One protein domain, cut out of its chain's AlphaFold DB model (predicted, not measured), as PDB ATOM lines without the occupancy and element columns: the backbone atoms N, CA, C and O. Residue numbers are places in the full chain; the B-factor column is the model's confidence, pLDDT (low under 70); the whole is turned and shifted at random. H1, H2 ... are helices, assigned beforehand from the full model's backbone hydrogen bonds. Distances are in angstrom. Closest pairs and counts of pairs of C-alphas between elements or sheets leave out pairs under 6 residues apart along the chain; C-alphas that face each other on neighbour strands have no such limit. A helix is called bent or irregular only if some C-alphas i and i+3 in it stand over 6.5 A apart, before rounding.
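AT A GLANCE: This is residues 8 to 60 of the 60 residues of the protein "DUF2783 domain-containing protein" of Pseudomonas sp. (UniProt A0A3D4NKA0). Three helical rods joined end to end make an open zigzag of two Vs: the arms H1a and H1b of one bent helix meet at a corner near their ends, and H2 folds back from the far end of H1b. H1a and H2 spread away from the shared rod H1b and do not pack on each other. The printed part has 53 residues with two named helices, H1 then H2, and no named strand, and its class is all helix. It is only just loose, close to compact, with a radius of gyration of the C-alphas of 12.2 A and spans of 31 by 26 by 23 A.

IN THESE COORDINATES: H1, residues 8 to 43, was assigned as one helix by its hydrogen bonds but is bent, with C-alphas 23 and 26 lying 9.1 A apart. H1a, residues 8 to 23, begins with C-alpha 8 at (242.888, 260.849, 200.180) and is 22.7 A long from first to last C-alpha. H1b, residues 26 to 43, begins with C-alpha 26 at (233.651, 235.482, 190.661) and is 27.6 A long; it is irregular, with C-alphas 26 and 29 lying 7.8 A apart. H2, residues 46 to 58, is 18.6 A long and ends with C-alpha 58 at (257.737, 243.495, 192.432).

HOW THE PARTS SIT: H1a and H1b only just touch, only at the corner, with 3 pairs of C-alphas within 8 A; the closest C-alphas, those of Ile 21 and Ser 28, are 5.2 A apart. They run opposite ways at a steep tilt of 42 degrees. H1b and H2 also only just touch, only at the corner, with 3 such pairs; the closest C-alphas, those of Ala 40 and Phe 49, are 5.9 A apart. They run opposite ways at a steep tilt of 41 degrees. H1a and H2 are apart. In H1a and H2 every O i to N i+4 pair is within hydrogen-bond range; in H1b 13 of 14 are.

THE WHOLE: The two C-alphas farthest apart, those of Arg 23 and Glu 47, are 31.1 A apart. Residues 8 to 16, 42 to 47 and 54 to 60 stand free. The link from H1 to H2 is tight, and the printed part has no cut. The mean pLDDT of the printed part is 93.5, and no printed residue is under 70.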
ATOM      1  N   ALA A   8     244.352 260.879 200.208       88.56
ATOM      2  CA  ALA A   8     242.888 260.849 200.180       88.56
ATOM      3  C   ALA A   8     242.295 260.464 198.807       88.56
ATOM      4  O   ALA A   8     241.253 259.812 198.733       88.56
ATOM      5  N   ASP A   9     242.946 260.853 197.706       87.81
ATOM      6  CA  ASP A   9     242.499 260.466 196.365       87.81
ATOM      7  C   ASP A   9     242.814 258.991 196.093       87.81
ATOM      8  O   ASP A   9     242.020 258.303 195.453       87.81
ATOM      9  N   LEU A  10     243.943 258.490 196.611       89.06
ATOM     10  CA  LEU A  10     244.303 257.073 196.529       89.06
ATOM     11  C   LEU A  10     243.343 256.200 197.342       89.06
ATOM     12  O   LEU A  10     242.860 255.203 196.813       89.06
ATOM     13  N   GLU A  11     243.011 256.599 198.572       94.69
ATOM     14  CA  GLU A  11     242.019 255.914 199.415       94.69
ATOM     15  C   GLU A  11     240.670 255.825 198.702       94.69
ATOM     16  O   GLU A  11     240.092 254.748 198.589       94.69
ATOM     17  N   ARG A  12     240.208 256.929 198.105       93.50
ATOM     18  CA  ARG A  12     238.949 256.942 197.353       93.50
ATOM     19  C   ARG A  12     238.972 256.011 196.137       93.50
ATOM     20  O   ARG A  12     237.951 255.398 195.822       93.50
ATOM     21  N   VAL A  13     240.094 255.943 195.418       92.50
ATOM     22  CA  VAL A  13     240.248 255.023 194.281       92.50
ATOM     23  C   VAL A  13     240.267 253.574 194.763       92.50
ATOM     24  O   VAL A  13     239.599 252.737 194.156       92.50
ATOM     25  N   TYR A  14     240.965 253.290 195.861       92.44
ATOM     26  CA  TYR A  14     241.017 251.963 196.466       92.44
ATOM     27  C   TYR A  14     239.641 251.497 196.955       92.44
ATOM     28  O   TYR A  14     239.202 250.414 196.571       92.44
ATOM     29  N   ASP A  15     238.914 252.332 197.703       96.06
ATOM     30  CA  ASP A  15     237.553 252.030 198.165       96.06
ATOM     31  C   ASP A  15     236.633 251.711 196.986       96.06
ATOM     32  O   ASP A  15     235.910 250.714 196.985       96.06
ATOM     33  N   ARG A  16     236.711 252.517 195.921       95.50
ATOM     34  CA  ARG A  16     235.909 252.298 194.716       95.50
ATOM     35  C   ARG A  16     236.261 250.992 194.011       95.50
ATOM     36  O   ARG A  16     235.377 250.353 193.438       95.50
ATOM     37  N   LEU A  17     237.541 250.624 194.012       95.00
ATOM     38  CA  LEU A  17     238.012 249.371 193.440       95.00
ATOM     39  C   LEU A  17     237.498 248.179 194.254       95.00
ATOM     40  O   LEU A  17     236.984 247.237 193.657       95.00
ATOM     41  N   ALA A  18     237.554 248.254 195.586       95.56
ATOM     42  CA  ALA A  18     237.022 247.229 196.483       95.56
ATOM     43  C   ALA A  18     235.511 247.018 196.274       95.56
ATOM     44  O   ALA A  18     235.082 245.892 196.026       95.56
ATOM     45  N   GLU A  19     234.717 248.098 196.241       96.56
ATOM     46  CA  GLU A  19     233.276 248.023 195.941       96.56
ATOM     47  C   GLU A  19     232.993 247.369 194.574       96.56
ATOM     48  O   GLU A  19     232.016 246.634 194.403       96.56
ATOM     49  N   ALA A  20     233.823 247.664 193.567       95.56
ATOM     50  CA  ALA A  20     233.660 247.113 192.226       95.56
ATOM     51  C   ALA A  20     234.004 245.618 192.172       95.56
ATOM     52  O   ALA A  20     233.238 244.863 191.573       95.56
ATOM     53  N   ILE A  21     235.095 245.208 192.828       95.00
ATOM     54  CA  ILE A  21     235.515 243.807 192.970       95.00
ATOM     55  C   ILE A  21     234.410 242.997 193.657       95.00
ATOM     56  O   ILE A  21     233.952 241.995 193.102       95.00
ATOM     57  N   ASP A  22     233.901 243.480 194.793       95.75
ATOM     58  CA  ASP A  22     232.813 242.826 195.531       95.75
ATOM     59  C   ASP A  22     231.564 242.640 194.662       95.75
ATOM     60  O   ASP A  22     230.900 241.602 194.706       95.75
ATOM     61  N   ARG A  23     231.254 243.630 193.816       94.44
ATOM     62  CA  ARG A  23     230.123 243.559 192.887       94.44
ATOM     63  C   ARG A  23     230.341 242.552 191.757       94.44
ATOM     64  O   ARG A  23     229.364 241.950 191.306       94.44
ATOM     65  N   THR A  24     231.565 242.403 191.257       94.31
ATOM     66  CA  THR A  24     231.887 241.428 190.200       94.31
ATOM     67  C   THR A  24     232.016 240.003 190.722       94.31
ATOM     68  O   THR A  24     231.782 239.062 189.964       94.31
ATOM     69  N   GLY A  25     232.337 239.820 192.005       90.88
ATOM     70  CA  GLY A  25     232.389 238.510 192.647       90.88
ATOM     71  C   GLY A  25     233.361 237.568 191.938       90.88
ATOM     72  O   GLY A  25     234.570 237.795 191.930       90.88
ATOM     73  N   ASN A  26     232.838 236.513 191.313       92.56
ATOM     74  CA  ASN A  26     233.651 235.482 190.661       92.56
ATOM     75  C   ASN A  26     234.389 235.971 189.401       92.56
ATOM     76  O   ASN A  26     235.348 235.328 188.984       92.56
ATOM     77  N   ASP A  27     233.972 237.101 188.824       94.38
ATOM     78  CA  ASP A  27     234.578 237.694 187.623       94.38
ATOM     79  C   ASP A  27     235.590 238.808 187.951       94.38
ATOM     80  O   ASP A  27     235.976 239.587 187.076       94.38
ATOM     81  N   SER A  28     236.026 238.913 189.210       93.81
ATOM     82  CA  SER A  28     236.909 239.995 189.671       93.81
ATOM     83  C   SER A  28     238.242 240.054 188.921       93.81
ATOM     84  O   SER A  28     238.693 241.140 188.570       93.81
ATOM     85  N   GLU A  29     238.849 238.907 188.603       93.94
ATOM     86  CA  GLU A  29     240.092 238.858 187.820       93.94
ATOM     87  C   GLU A  29     239.885 239.420 186.403       93.94
ATOM     88  O   GLU A  29     240.630 240.292 185.957       93.94
ATOM     89  N   LEU A  30     238.811 239.000 185.724       96.06
ATOM     90  CA  LEU A  30     238.461 239.499 184.393       96.06
ATOM     91  C   LEU A  30     238.165 241.007 184.411       96.06
ATOM     92  O   LEU A  30     238.552 241.734 183.492       96.06
ATOM     93  N   PHE A  31     237.495 241.489 185.460       96.38
ATOM     94  CA  PHE A  31     237.252 242.912 185.672       96.38
ATOM     95  C   PHE A  31     238.553 243.702 185.832       96.38
ATOM     96  O   PHE A  31     238.714 244.722 185.158       96.38
ATOM     97  N   LEU A  32     239.486 243.228 186.663       94.94
ATOM     98  CA  LEU A  32     240.773 243.887 186.885       94.94
ATOM     99  C   LEU A  32     241.608 243.948 185.604       94.94
ATOM    100  O   LEU A  32     242.127 245.014 185.273       94.94
ATOM    101  N   VAL A  33     241.655 242.861 184.827       95.94
ATOM    102  CA  VAL A  33     242.320 242.848 183.513       95.94
ATOM    103  C   VAL A  33     241.677 243.864 182.567       95.94
ATOM    104  O   VAL A  33     242.372 244.639 181.909       95.94
ATOM    105  N   LYS A  34     240.343 243.928 182.515       96.44
ATOM    106  CA  LYS A  34     239.645 244.900 181.664       96.44
ATOM    107  C   LYS A  34     239.880 246.346 182.111       96.44
ATOM    108  O   LYS A  34     240.034 247.218 181.258       96.44
ATOM    109  N   LEU A  35     239.901 246.612 183.415       96.12
ATOM    110  CA  LEU A  35     240.211 247.931 183.970       96.12
ATOM    111  C   LEU A  35     241.649 248.350 183.633       96.12
ATOM    112  O   LEU A  35     241.859 249.483 183.206       96.12
ATOM    113  N   ALA A  36     242.606 247.431 183.764       94.81
ATOM    114  CA  ALA A  36     244.002 247.623 183.391       94.81
ATOM    115  C   ALA A  36     244.146 247.996 181.902       94.81
ATOM    116  O   ALA A  36     244.774 249.001 181.582       94.81
ATOM    117  N   LEU A  37     243.482 247.267 180.996       95.69
ATOM    118  CA  LEU A  37     243.489 247.583 179.560       95.69
ATOM    119  C   LEU A  37     242.890 248.965 179.254       95.69
ATOM    120  O   LEU A  37     243.477 249.732 178.495       95.69
ATOM    121  N   LEU A  38     241.762 249.318 179.880       96.12
ATOM    122  CA  LEU A  38     241.163 250.651 179.727       96.12
ATOM    123  C   LEU A  38     242.087 251.763 180.246       96.12
ATOM    124  O   LEU A  38     242.141 252.844 179.662       96.12
ATOM    125  N   ALA A  39     242.815 251.512 181.337       93.50
ATOM    126  CA  ALA A  39     243.799 252.452 181.863       93.50
ATOM    127  C   ALA A  39     244.994 252.617 180.910       93.50
ATOM    128  O   ALA A  39     245.435 253.745 180.701       93.50
ATOM    129  N   ALA A  40     245.474 251.532 180.293       94.19
ATOM    130  CA  ALA A  40     246.528 251.578 179.280       94.19
ATOM    131  C   ALA A  40     246.103 252.402 178.050       94.19
ATOM    132  O   ALA A  40     246.850 253.275 177.602       94.19
ATOM    133  N   GLU A  41     244.880 252.192 177.550       94.50
ATOM    134  CA  GLU A  41     244.306 252.987 176.455       94.50
ATOM    135  C   GLU A  41     244.179 254.471 176.830       94.50
ATOM    136  O   GLU A  41     244.544 255.343 176.042       94.50
ATOM    137  N   ALA A  42     243.702 254.774 178.042       94.69
ATOM    138  CA  ALA A  42     243.555 256.149 178.522       94.69
ATOM    139  C   ALA A  42     244.904 256.855 178.736       94.69
ATOM    140  O   ALA A  42     245.006 258.067 178.534       94.69
ATOM    141  N   LEU A  43     245.931 256.108 179.149       93.44
ATOM    142  CA  LEU A  43     247.293 256.608 179.295       93.44
ATOM    143  C   LEU A  43     247.944 256.874 177.929       93.44
ATOM    144  O   LEU A  43     248.741 257.803 177.812       93.44
ATOM    145  N   ASN A  44     247.575 256.084 176.912       94.12
ATOM    146  CA  ASN A  44     248.099 256.151 175.545       94.12
ATOM    147  C   ASN A  44     249.644 256.113 175.503       94.12
ATOM    148  O   ASN A  44     250.280 256.783 174.687       94.12
ATOM    149  N   ASP A  45     250.238 255.339 176.416       93.06
ATOM    150  CA  ASP A  45     251.681 255.162 176.589       93.06
ATOM    151  C   ASP A  45     251.945 253.729 177.075       93.06
ATOM    152  O   ASP A  45     251.704 253.387 178.236       93.06
ATOM    153  N   VAL A  46     252.380 252.878 176.143       92.50
ATOM    154  CA  VAL A  46     252.581 251.442 176.379       92.50
ATOM    155  C   VAL A  46     253.778 251.203 177.293       92.50
ATOM    156  O   VAL A  46     253.661 250.442 178.245       92.50
ATOM    157  N   GLU A  47     254.897 251.898 177.070       94.19
ATOM    158  CA  GLU A  47     256.118 251.719 177.869       94.19
ATOM    159  C   GLU A  47     255.877 252.096 179.333       94.19
ATOM    160  O   GLU A  47     256.326 251.410 180.254       94.19
ATOM    161  N   ARG A  48     255.116 253.171 179.565       92.69
ATOM    162  CA  ARG A  48     254.745 253.573 180.919       92.69
ATOM    163  C   ARG A  48     253.795 252.579 181.582       92.69
ATOM    164  O   ARG A  48     253.902 252.382 182.790       92.69
ATOM    165  N   PHE A  49     252.871 251.980 180.836       94.50
ATOM    166  CA  PHE A  49     251.984 250.956 181.384       94.50
ATOM    167  C   PHE A  49     252.742 249.661 181.709       94.50
ATOM    168  O   PHE A  49     252.568 249.124 182.799       94.50
ATOM    169  N   ASP A  50     253.653 249.223 180.836       94.75
ATOM    170  CA  ASP A  50     254.526 248.069 181.082       94.75
ATOM    171  C   ASP A  50     255.395 248.278 182.331       94.75
ATOM    172  O   ASP A  50     255.502 247.390 183.176       94.75
ATOM    173  N   ALA A  51     255.942 249.483 182.523       95.00
ATOM    174  CA  ALA A  51     256.677 249.814 183.744       95.00
ATOM    175  C   ALA A  51     255.804 249.714 185.012       95.00
ATOM    176  O   ALA A  51     256.290 249.289 186.060       95.00
ATOM    177  N   LEU A  52     254.515 250.079 184.931       93.50
ATOM    178  CA  LEU A  52     253.577 249.922 186.048       93.50
ATOM    179  C   LEU A  52     253.295 248.445 186.355       93.50
ATOM    180  O   LEU A  52     253.179 248.102 187.530       93.50
ATOM    181  N   ILE A  53     253.214 247.585 185.333       94.19
ATOM    182  CA  ILE A  53     253.065 246.132 185.518       94.19
ATOM    183  C   ILE A  53     254.271 245.577 186.278       94.19
ATOM    184  O   ILE A  53     254.091 244.910 187.296       94.19
ATOM    185  N   GLU A  54     255.490 245.889 185.835       95.75
ATOM    186  CA  GLU A  54     256.712 245.407 186.488       95.75
ATOM    187  C   GLU A  54     256.811 245.887 187.943       95.75
ATOM    188  O   GLU A  54     257.125 245.097 188.834       95.75
ATOM    189  N   CYS A  55     256.478 247.155 188.212       93.50
ATOM    190  CA  CYS A  55     256.402 247.666 189.581       93.50
ATOM    191  C   CYS A  55     255.369 246.911 190.428       93.50
ATOM    192  O   CYS A  55     255.668 246.561 191.566       93.50
ATOM    193  N   ALA A  56     254.177 246.637 189.891       90.69
ATOM    194  CA  ALA A  56     253.128 245.928 190.622       90.69
ATOM    195  C   ALA A  56     253.509 244.471 190.938       90.69
ATOM    196  O   ALA A  56     253.166 243.981 192.007       90.69
ATOM    197  N   VAL A  57     254.233 243.785 190.044       92.25
ATOM    198  CA  VAL A  57     254.722 242.415 190.291       92.25
ATOM    199  C   VAL A  57     255.813 242.388 191.365       92.25
ATOM    200  O   VAL A  57     255.886 241.432 192.131       92.25
ATOM    201  N   GLN A  58     256.667 243.412 191.429       91.44
ATOM    202  CA  GLN A  58     257.737 243.495 192.432       91.44
ATOM    203  C   GLN A  58     257.233 243.825 193.844       91.44
ATOM    204  O   GLN A  58     257.895 243.447 194.810       91.44
ATOM    205  N   ASP A  59     256.106 244.530 193.956       87.56
ATOM    206  CA  ASP A  59     255.516 244.984 195.227       87.56
ATOM    207  C   ASP A  59     254.414 244.040 195.763       87.56
ATOM    208  O   ASP A  59     253.810 244.322 196.797       87.56
ATOM    209  N   LEU A  60     254.142 242.930 195.058       75.31
ATOM    210  CA  LEU A  60     253.118 241.930 195.398       75.31
ATOM    211  C   LEU A  60     253.553 240.995 196.541       75.31
ATOM    212  O   LEU A  60     252.705 240.713 197.420       75.31
TER     213      LEU A  60